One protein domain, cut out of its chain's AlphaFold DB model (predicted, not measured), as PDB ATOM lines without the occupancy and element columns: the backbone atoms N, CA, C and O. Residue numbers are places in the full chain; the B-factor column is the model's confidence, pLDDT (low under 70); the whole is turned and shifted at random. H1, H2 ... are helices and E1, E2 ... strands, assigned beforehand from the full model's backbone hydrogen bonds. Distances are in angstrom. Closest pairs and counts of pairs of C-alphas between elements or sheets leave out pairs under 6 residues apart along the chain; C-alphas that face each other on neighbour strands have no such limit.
ATOM      1  N   LYS A  53       7.914 -20.418 -23.222       88.81
ATOM      2  CA  LYS A  53       7.480 -21.492 -22.339       88.81
ATOM      3  C   LYS A  53       7.372 -22.788 -23.124       88.81
ATOM      4  O   LYS A  53       6.538 -22.893 -24.016       88.81
ATOM      5  N   GLU A  54       8.181 -23.782 -22.772       93.19
ATOM      6  CA  GLU A  54       7.987 -25.141 -23.282       93.19
ATOM      7  C   GLU A  54       6.614 -25.660 -22.831       93.19
ATOM      8  O   GLU A  54       6.304 -25.660 -21.635       93.19
ATOM      9  N   LEU A  55       5.787 -26.065 -23.794       91.75
ATOM     10  CA  LEU A  55       4.446 -26.584 -23.548       91.75
ATOM     11  C   LEU A  55       4.454 -28.108 -23.468       91.75
ATOM     12  O   LEU A  55       3.928 -28.670 -22.506       91.75
ATOM     13  N   ILE A  56       5.007 -28.757 -24.497       93.12
ATOM     14  CA  ILE A  56       4.980 -30.211 -24.677       93.12
ATOM     15  C   ILE A  56       5.985 -30.654 -25.752       93.12
ATOM     16  O   ILE A  56       6.464 -29.835 -26.543       93.12
ATOM     17  N   ARG A  57       6.271 -31.958 -25.802       91.75
ATOM     18  CA  ARG A  57       7.143 -32.601 -26.792       91.75
ATOM     19  C   ARG A  57       6.406 -33.717 -27.527       91.75
ATOM     20  O   ARG A  57       5.565 -34.385 -26.929       91.75
ATOM     21  N   PHE A  58       6.756 -33.923 -28.790       87.88
ATOM     22  CA  PHE A  58       6.238 -34.979 -29.660       87.88
ATOM     23  C   PHE A  58       7.383 -35.725 -30.350       87.88
ATOM     24  O   PHE A  58       8.446 -35.156 -30.583       87.88
ATOM     25  N   THR A  59       7.142 -36.981 -30.721       86.62
ATOM     26  CA  THR A  59       8.051 -37.800 -31.548       86.62
ATOM     27  C   THR A  59       7.798 -37.644 -33.051       86.62
ATOM     28  O   THR A  59       8.478 -38.257 -33.864       86.62
ATOM     29  N   ILE A  60       6.812 -36.829 -33.434       87.75
ATOM     30  CA  ILE A  60       6.408 -36.575 -34.821       87.75
ATOM     31  C   ILE A  60       6.322 -35.069 -35.086       87.75
ATOM     32  O   ILE A  60       6.071 -34.292 -34.162       87.75
ATOM     33  N   ASP A  61       6.513 -34.659 -36.342       91.19
ATOM     34  CA  ASP A  61       6.423 -33.252 -36.747       91.19
ATOM     35  C   ASP A  61       4.981 -32.732 -36.592       91.19
ATOM     36  O   ASP A  61       4.057 -33.214 -37.247       91.19
ATOM     37  N   MET A  62       4.797 -31.712 -35.752       93.69
ATOM     38  CA  MET A  62       3.503 -31.088 -35.461       93.69
ATOM     39  C   MET A  62       3.318 -29.730 -36.156       93.69
ATOM     40  O   MET A  62       2.410 -28.979 -35.791       93.69
ATOM     41  N   LYS A  63       4.128 -29.379 -37.168       94.69
ATOM     42  CA  LYS A  63       4.044 -28.079 -37.870       94.69
ATOM     43  C   LYS A  63       2.641 -27.737 -38.350       94.69
ATOM     44  O   LYS A  63       2.236 -26.582 -38.231       94.69
ATOM     45  N   GLU A  64       1.906 -28.701 -38.898       95.75
ATOM     46  CA  GLU A  64       0.550 -28.453 -39.400       95.75
ATOM     47  C   GLU A  64      -0.440 -28.168 -38.265       95.75
ATOM     48  O   GLU A  64      -1.238 -27.237 -38.362       95.75
ATOM     49  N   GLU A  65      -0.328 -28.871 -37.137       95.69
ATOM     50  CA  GLU A  65      -1.141 -28.583 -35.951       95.69
ATOM     51  C   GLU A  65      -0.765 -27.244 -35.303       95.69
ATOM     52  O   GLU A  65      -1.643 -26.487 -34.889       95.69
ATOM     53  N   VAL A  66       0.520 -26.875 -35.302       96.44
ATOM     54  CA  VAL A  66       0.971 -25.541 -34.877       96.44
ATOM     55  C   VAL A  66       0.404 -24.446 -35.777       96.44
ATOM     56  O   VAL A  66      -0.088 -23.432 -35.279       96.44
ATOM     57  N   LYS A  67       0.422 -24.638 -37.103       96.62
ATOM     58  CA  LYS A  67      -0.196 -23.698 -38.051       96.62
ATOM     59  C   LYS A  67      -1.692 -23.561 -37.797       96.62
ATOM     60  O   LYS A  67      -2.192 -22.439 -37.750       96.62
ATOM     61  N   LYS A  68      -2.396 -24.677 -37.604       96.69
ATOM     62  CA  LYS A  68      -3.835 -24.703 -37.331       96.69
ATOM     63  C   LYS A  68      -4.181 -23.973 -36.035       96.69
ATOM     64  O   LYS A  68      -5.057 -23.112 -36.058       96.69
ATOM     65  N   PHE A  69      -3.464 -24.249 -34.948       96.06
ATOM     66  CA  PHE A  69      -3.659 -23.564 -33.669       96.06
ATOM     67  C   PHE A  69      -3.442 -22.050 -33.801       96.06
ATOM     68  O   PHE A  69      -4.304 -21.257 -33.427       96.06
ATOM     69  N   ASN A  70      -2.328 -21.632 -34.410       97.06
ATOM     70  CA  ASN A  70      -2.033 -20.212 -34.627       97.06
ATOM     71  C   ASN A  70      -3.069 -19.527 -35.532       97.06
ATOM     72  O   ASN A  70      -3.409 -18.368 -35.306       97.06
ATOM     73  N   HIS A  71      -3.589 -20.230 -36.543       96.31
ATOM     74  CA  HIS A  71      -4.651 -19.712 -37.403       96.31
ATOM     75  C   HIS A  71      -5.955 -19.500 -36.624       96.31
ATOM     76  O   HIS A  71      -6.552 -18.433 -36.726       96.31
ATOM     77  N   GLN A  72      -6.356 -20.469 -35.794       94.69
ATOM     78  CA  GLN A  72      -7.523 -20.343 -34.911       94.69
ATOM     79  C   GLN A  72      -7.368 -19.197 -33.903       94.69
ATOM     80  O   GLN A  72      -8.342 -18.527 -33.577       94.69
ATOM     81  N   HIS A  73      -6.142 -18.947 -33.444       91.69
ATOM     82  CA  HIS A  73      -5.822 -17.848 -32.537       91.69
ATOM     83  C   HIS A  73      -5.667 -16.484 -33.248       91.69
ATOM     84  O   HIS A  73      -5.550 -15.451 -32.593       91.69
ATOM     85  N   GLY A  74      -5.637 -16.455 -34.586       93.25
ATOM     86  CA  GLY A  74      -5.515 -15.237 -35.396       93.25
ATOM     87  C   GLY A  74      -4.116 -14.606 -35.442       93.25
ATOM     88  O   GLY A  74      -3.923 -13.605 -36.132       93.25
ATOM     89  N   ARG A  75      -3.126 -15.170 -34.735       92.19
ATOM     90  CA  ARG A  75      -1.731 -14.695 -34.703       92.19
ATOM     91  C   ARG A  75      -0.772 -15.811 -34.247       92.19
ATOM     92  O   ARG A  75      -1.211 -16.745 -33.575       92.19
ATOM     93  N   PRO A  76       0.531 -15.738 -34.583       93.00
ATOM     94  CA  PRO A  76       1.504 -16.752 -34.186       93.00
ATOM     95  C   PRO A  76       1.866 -16.633 -32.699       93.00
ATOM     96  O   PRO A  76       2.603 -15.730 -32.318       93.00
ATOM     97  N   VAL A  77       1.368 -17.561 -31.878       94.56
ATOM     98  CA  VAL A  77       1.635 -17.626 -30.424       94.56
ATOM     99  C   VAL A  77       2.320 -18.918 -29.993       94.56
ATOM    100  O   VAL A  77       2.818 -19.019 -28.874       94.56
ATOM    101  N   VAL A  78       2.357 -19.915 -30.875       95.44
ATOM    102  CA  VAL A  78       3.060 -21.178 -30.665       95.44
ATOM    103  C   VAL A  78       4.076 -21.392 -31.779       95.44
ATOM    104  O   VAL A  78       3.797 -21.146 -32.954       95.44
ATOM    105  N   ALA A  79       5.253 -21.882 -31.414       94.62
ATOM    106  CA  ALA A  79       6.305 -22.269 -32.339       94.62
ATOM    107  C   ALA A  79       6.760 -23.705 -32.068       94.62
ATOM    108  O   ALA A  79       6.692 -24.187 -30.939       94.62
ATOM    109  N   GLN A  80       7.264 -24.366 -33.108       94.19
ATOM    110  CA  GLN A  80       7.928 -25.658 -32.996       94.19
ATOM    111  C   GLN A  80       9.410 -25.508 -33.320       94.19
ATOM    112  O   GLN A  80       9.777 -24.835 -34.283       94.19
ATOM    113  N   THR A  81      10.241 -26.210 -32.565       93.00
ATOM    114  CA  THR A  81      11.608 -26.557 -32.961       93.00
ATOM    115  C   THR A  81      11.766 -28.071 -32.903       93.00
ATOM    116  O   THR A  81      10.946 -28.749 -32.286       93.00
ATOM    117  N   SER A  82      12.814 -28.607 -33.516       88.25
ATOM    118  CA  SER A  82      13.243 -29.978 -33.250       88.25
ATOM    119  C   SER A  82      14.590 -29.998 -32.542       88.25
ATOM    120  O   SER A  82      15.378 -29.050 -32.626       88.25
ATOM    121  N   ARG A  83      14.838 -31.080 -31.808       82.06
ATOM    122  CA  ARG A  83      16.159 -31.448 -31.308       82.06
ATOM    123  C   ARG A  83      16.470 -32.871 -31.747       82.06
ATOM    124  O   ARG A  83      15.595 -33.726 -31.702       82.06
ATOM    125  N   PHE A  84      17.721 -33.101 -32.127       77.75
ATOM    126  CA  PHE A  84      18.234 -34.414 -32.499       77.75
ATOM    127  C   PHE A  84      19.270 -34.857 -31.474       77.75
ATOM    128  O   PHE A  84      20.321 -34.223 -31.326       77.75
ATOM    129  N   ILE A  85      18.978 -35.946 -30.771       68.62
ATOM    130  CA  ILE A  85      19.905 -36.586 -29.842       68.62
ATOM    131  C   ILE A  85      20.455 -37.818 -30.555       68.62
ATOM    132  O   ILE A  85      19.789 -38.844 -30.647       68.62
ATOM    133  N   LYS A  86      21.676 -37.706 -31.084       65.75
ATOM    134  CA  LYS A  86      22.295 -38.756 -31.910       65.75
ATOM    135  C   LYS A  86      22.906 -39.894 -31.097       65.75
ATOM    136  O   LYS A  86      23.303 -40.907 -31.658       65.75
ATOM    137  N   GLU A 134      14.738 -37.815 -32.523       81.62
ATOM    138  CA  GLU A 134      14.164 -36.556 -32.970       81.62
ATOM    139  C   GLU A 134      12.946 -36.238 -32.104       81.62
ATOM    140  O   GLU A 134      11.935 -36.939 -32.120       81.62
ATOM    141  N   GLU A 135      13.045 -35.158 -31.337       87.00
ATOM    142  CA  GLU A 135      11.907 -34.627 -30.601       87.00
ATOM    143  C   GLU A 135      11.508 -33.274 -31.161       87.00
ATOM    144  O   GLU A 135      12.339 -32.381 -31.346       87.00
ATOM    145  N   TYR A 136      10.209 -33.099 -31.339       89.88
ATOM    146  CA  TYR A 136       9.586 -31.857 -31.742       89.88
ATOM    147  C   TYR A 136       9.036 -31.171 -30.502       89.88
ATOM    148  O   TYR A 136       8.120 -31.664 -29.842       89.88
ATOM    149  N   ILE A 137       9.626 -30.034 -30.158       93.19
ATOM    150  CA  ILE A 137       9.307 -29.292 -28.945       93.19
ATOM    151  C   ILE A 137       8.433 -28.104 -29.318       93.19
ATOM    152  O   ILE A 137       8.785 -27.298 -30.186       93.19
ATOM    153  N   ILE A 138       7.297 -28.000 -28.638       95.31
ATOM    154  CA  ILE A 138       6.302 -26.958 -28.843       95.31
ATOM    155  C   ILE A 138       6.448 -25.919 -27.738       95.31
ATOM    156  O   ILE A 138       6.382 -26.241 -26.550       95.31
ATOM    157  N   TYR A 139       6.627 -24.664 -28.134       95.00
ATOM    158  CA  TYR A 139       6.808 -23.527 -27.242       95.00
ATOM    159  C   TYR A 139       5.682 -22.517 -27.414       95.00
ATOM    160  O   TYR A 139       5.306 -22.203 -28.542       95.00
ATOM    161  N   CYS A 140       5.206 -21.945 -26.311       93.00
ATOM    162  CA  CYS A 140       4.433 -20.710 -26.340       93.00
ATOM    163  C   CYS A 140       5.396 -19.527 -26.406       93.00
ATOM    164  O   CYS A 140       6.296 -19.393 -25.569       93.00
ATOM    165  N   THR A 141       5.196 -18.666 -27.396       90.38
ATOM    166  CA  THR A 141       5.944 -17.422 -27.552       90.38
ATOM    167  C   THR A 141       5.285 -16.264 -26.813       90.38
ATOM    168  O   THR A 141       5.848 -15.180 -26.789       90.38
ATOM    169  N   GLU A 142       4.125 -16.447 -26.190       88.62
ATOM    170  CA  GLU A 142       3.447 -15.411 -25.403       88.62
ATOM    171  C   GLU A 142       3.699 -15.582 -23.902       88.62
ATOM    172  O   GLU A 142       3.868 -16.696 -23.400       88.62
ATOM    173  N   THR A 143       3.707 -14.464 -23.177       85.31
ATOM    174  CA  THR A 143       3.790 -14.427 -21.705       85.31
ATOM    175  C   THR A 143       2.445 -14.574 -21.021       85.31
ATOM    176  O   THR A 143       2.402 -14.916 -19.840       85.31
ATOM    177  N   ASP A 144       1.361 -14.311 -21.747       90.12
ATOM    178  CA  ASP A 144       0.005 -14.397 -21.229       90.12
ATOM    179  C   ASP A 144      -0.294 -15.823 -20.738       90.12
ATOM    180  O   ASP A 144      -0.210 -16.802 -21.489       90.12
ATOM    181  N   ILE A 145      -0.626 -15.929 -19.450       89.56
ATOM    182  CA  ILE A 145      -0.854 -17.203 -18.764       89.56
ATOM    183  C   ILE A 145      -2.058 -17.935 -19.360       89.56
ATOM    184  O   ILE A 145      -2.018 -19.155 -19.502       89.56
ATOM    185  N   GLU A 146      -3.112 -17.216 -19.744       93.62
ATOM    186  CA  GLU A 146      -4.305 -17.817 -20.331       93.62
ATOM    187  C   GLU A 146      -3.978 -18.417 -21.701       93.62
ATOM    188  O   GLU A 146      -4.326 -19.567 -21.981       93.62
ATOM    189  N   VAL A 147      -3.211 -17.693 -22.523       93.19
ATOM    190  CA  VAL A 147      -2.728 -18.201 -23.818       93.19
ATOM    191  C   VAL A 147      -1.855 -19.444 -23.626       93.19
ATOM    192  O   VAL A 147      -2.046 -20.442 -24.325       93.19
ATOM    193  N   GLN A 148      -0.938 -19.428 -22.652       93.12
ATOM    194  CA  GLN A 148      -0.091 -20.581 -22.329       93.12
ATOM    195  C   GLN A 148      -0.912 -21.796 -21.879       93.12
ATOM    196  O   GLN A 148      -0.667 -22.910 -22.349       93.12
ATOM    197  N   CYS A 149      -1.886 -21.603 -20.987       93.06
ATOM    198  CA  CYS A 149      -2.761 -22.663 -20.494       93.06
ATOM    199  C   CYS A 149      -3.604 -23.269 -21.621       93.06
ATOM    200  O   CYS A 149      -3.634 -24.493 -21.763       93.06
ATOM    201  N   ASN A 150      -4.221 -22.428 -22.453       95.00
ATOM    202  CA  ASN A 150      -5.042 -22.861 -23.581       95.00
ATOM    203  C   ASN A 150      -4.217 -23.643 -24.611       95.00
ATOM    204  O   ASN A 150      -4.613 -24.732 -25.032       95.00
ATOM    205  N   ALA A 151      -3.034 -23.137 -24.973       95.38
ATOM    206  CA  ALA A 151      -2.128 -23.833 -25.882       95.38
ATOM    207  C   ALA A 151      -1.672 -25.176 -25.299       95.38
ATOM    208  O   ALA A 151      -1.733 -26.203 -25.978       95.38
ATOM    209  N   LYS A 152      -1.282 -25.207 -24.019       94.88
ATOM    210  CA  LYS A 152      -0.885 -26.449 -23.346       94.88
ATOM    211  C   LYS A 152      -1.999 -27.492 -23.394       94.88
ATOM    212  O   LYS A 152      -1.745 -28.625 -23.792       94.88
ATOM    213  N   GLN A 153      -3.224 -27.109 -23.037       94.94
ATOM    214  CA  GLN A 153      -4.379 -28.007 -23.064       94.94
ATOM    215  C   GLN A 153      -4.646 -28.556 -24.468       94.94
ATOM    216  O   GLN A 153      -4.841 -29.761 -24.614       94.94
ATOM    217  N   TYR A 154      -4.596 -27.707 -25.500       95.31
ATOM    218  CA  TYR A 154      -4.786 -28.129 -26.891       95.31
ATOM    219  C   TYR A 154      -3.816 -29.251 -27.286       95.31
ATOM    220  O   TYR A 154      -4.244 -30.330 -27.700       95.31
ATOM    221  N   PHE A 155      -2.510 -29.038 -27.100       94.44
ATOM    222  CA  PHE A 155      -1.516 -30.029 -27.513       94.44
ATOM    223  C   PHE A 155      -1.457 -31.251 -26.585       94.44
ATOM    224  O   PHE A 155      -1.183 -32.353 -27.056       94.44
ATOM    225  N   THR A 156      -1.772 -31.115 -25.292       92.75
ATOM    226  CA  THR A 156      -1.933 -32.279 -24.402       92.75
ATOM    227  C   THR A 156      -3.101 -33.164 -24.842       92.75
ATOM    228  O   THR A 156      -2.957 -34.385 -24.886       92.75
ATOM    229  N   ASN A 157      -4.235 -32.575 -25.231       91.75
ATOM    230  CA  ASN A 157      -5.380 -33.339 -25.730       91.75
ATOM    231  C   ASN A 157      -5.054 -34.080 -27.031       91.75
ATOM    232  O   ASN A 157      -5.483 -35.220 -27.198       91.75
ATOM    233  N   LEU A 158      -4.263 -33.470 -27.921       89.50
ATOM    234  CA  LEU A 158      -3.769 -34.143 -29.124       89.50
ATOM    235  C   LEU A 158      -2.918 -35.368 -28.778       89.50
ATOM    236  O   LEU A 158      -3.178 -36.436 -29.321       89.50
ATOM    237  N   LEU A 159      -1.972 -35.240 -27.841       84.19
ATOM    238  CA  LEU A 159      -1.100 -36.344 -27.418       84.19
ATOM    239  C   LEU A 159      -1.885 -37.523 -26.809       84.19
ATOM    240  O   LEU A 159      -1.582 -38.687 -27.072       84.19
ATOM    241  N   ILE A 160      -2.904 -37.228 -25.996       81.94
ATOM    242  CA  ILE A 160      -3.782 -38.248 -25.396       81.94
ATOM    243  C   ILE A 160      -4.687 -38.888 -26.463       81.94
ATOM    244  O   ILE A 160      -5.002 -40.077 -26.398       81.94
ATOM    245  N   GLY A 161      -5.127 -38.104 -27.449       72.06
ATOM    246  CA  GLY A 161      -5.937 -38.583 -28.566       72.06
ATOM    247  C   GLY A 161      -5.198 -39.593 -29.445       72.06
ATOM    248  O   GLY A 161      -5.783 -40.609 -29.811       72.06
ATOM    249  N   THR A 162      -3.912 -39.362 -29.727       59.97
ATOM    250  CA  THR A 162      -3.070 -40.291 -30.501       59.97
ATOM    251  C   THR A 162      -2.748 -41.579 -29.748       59.97
ATOM    252  O   THR A 162      -2.731 -42.638 -30.365       59.97
ATOM    253  N   THR A 163      -2.573 -41.537 -28.423       57.81
ATOM    254  CA  THR A 163      -2.282 -42.738 -27.608       57.81
ATOM    255  C   THR A 163      -3.476 -43.677 -27.424       57.81
ATOM    256  O   THR A 163      -3.286 -44.836 -27.078       57.81
ATOM    257  N   LYS A 164      -4.713 -43.219 -27.651       51.31
ATOM    258  CA  LYS A 164      -5.911 -44.083 -27.606       51.31
ATOM    259  C   LYS A 164      -6.200 -44.813 -28.922       51.31
ATOM    260  O   LYS A 164      -7.100 -45.648 -28.949       51.31
ATOM    261  N   GLN A 165      -5.511 -44.455 -30.005       46.25
ATOM    262  CA  GLN A 165      -5.713 -45.034 -31.338       46.25
ATOM    263  C   GLN A 165      -4.589 -45.993 -31.769       46.25
ATOM    264  O   GLN A 165      -4.725 -46.630 -32.811       46.25
ATOM    265  N   SER A 166      -3.513 -46.093 -30.982       42.69
ATOM    266  CA  SER A 166      -2.408 -47.055 -31.122       42.69
ATOM    267  C   SER A 166      -2.629 -48.283 -30.250       42.69
ATOM    268  O   SER A 166      -2.399 -49.405 -30.748       42.69
TER     269      SER A 166
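AT A GLANCE: This is residues 53 to 86 and 134 to 166 of the 166 residues of an uncharacterized protein of Anopheles christyi (UniProt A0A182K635). A strongly twisted antiparallel sheet, ordered E1 - E3 - E2, has helices H1 and H2 over one face, making two layers, and its other face bare. Residues 160 to 166, of which 160 to 163 belong to H2, stick out. The 67 printed residues, with E1 H1 E2 E3 H2 along the chain, are mixed, helices and strands, and compact: radius of gyration of the C-alphas 11.8 A, spans 32 by 28 by 19 A.

IN THESE COORDINATES: E1 is residues 53 to 58, 15.4 A, from C-alpha 53 at (7.480, -21.492, -22.339). E3 is 134 to 140, 19.7 A; E2 is 78 to 85, 22.8 A. H1 is 63 to 72, 14.2 A; H2 is 145 to 163, 27.1 A, to C-alpha 163 at (-2.282, -42.738, -27.608).

HOW THE PARTS SIT: N 55 of E1 and O 138 of E3 are 2.8 A apart, N 81 of E2 and O 137 of E3 3.0 A, within hydrogen-bond range. H2 is over E1 and E3, height over the sheet 9.1 A; H1 is over E2, height 9.2 A. E1, H1, E2 form a split strand-helix-strand unit, E3 between its strands, with a right-handed crossover. H1 and H2 are close but not clearly touching, closest C-alphas Phe 69 and Ala 151, 7.9 A. In both, every O i to N i+4 pair is within range.

THE WHOLE: Residues 87 to 133 are cut out, C-alphas 86 and 134 being 8.5 A apart. The links printed whole are tight. Residues 85 to 86 and 162 to 166 have pLDDT under 70.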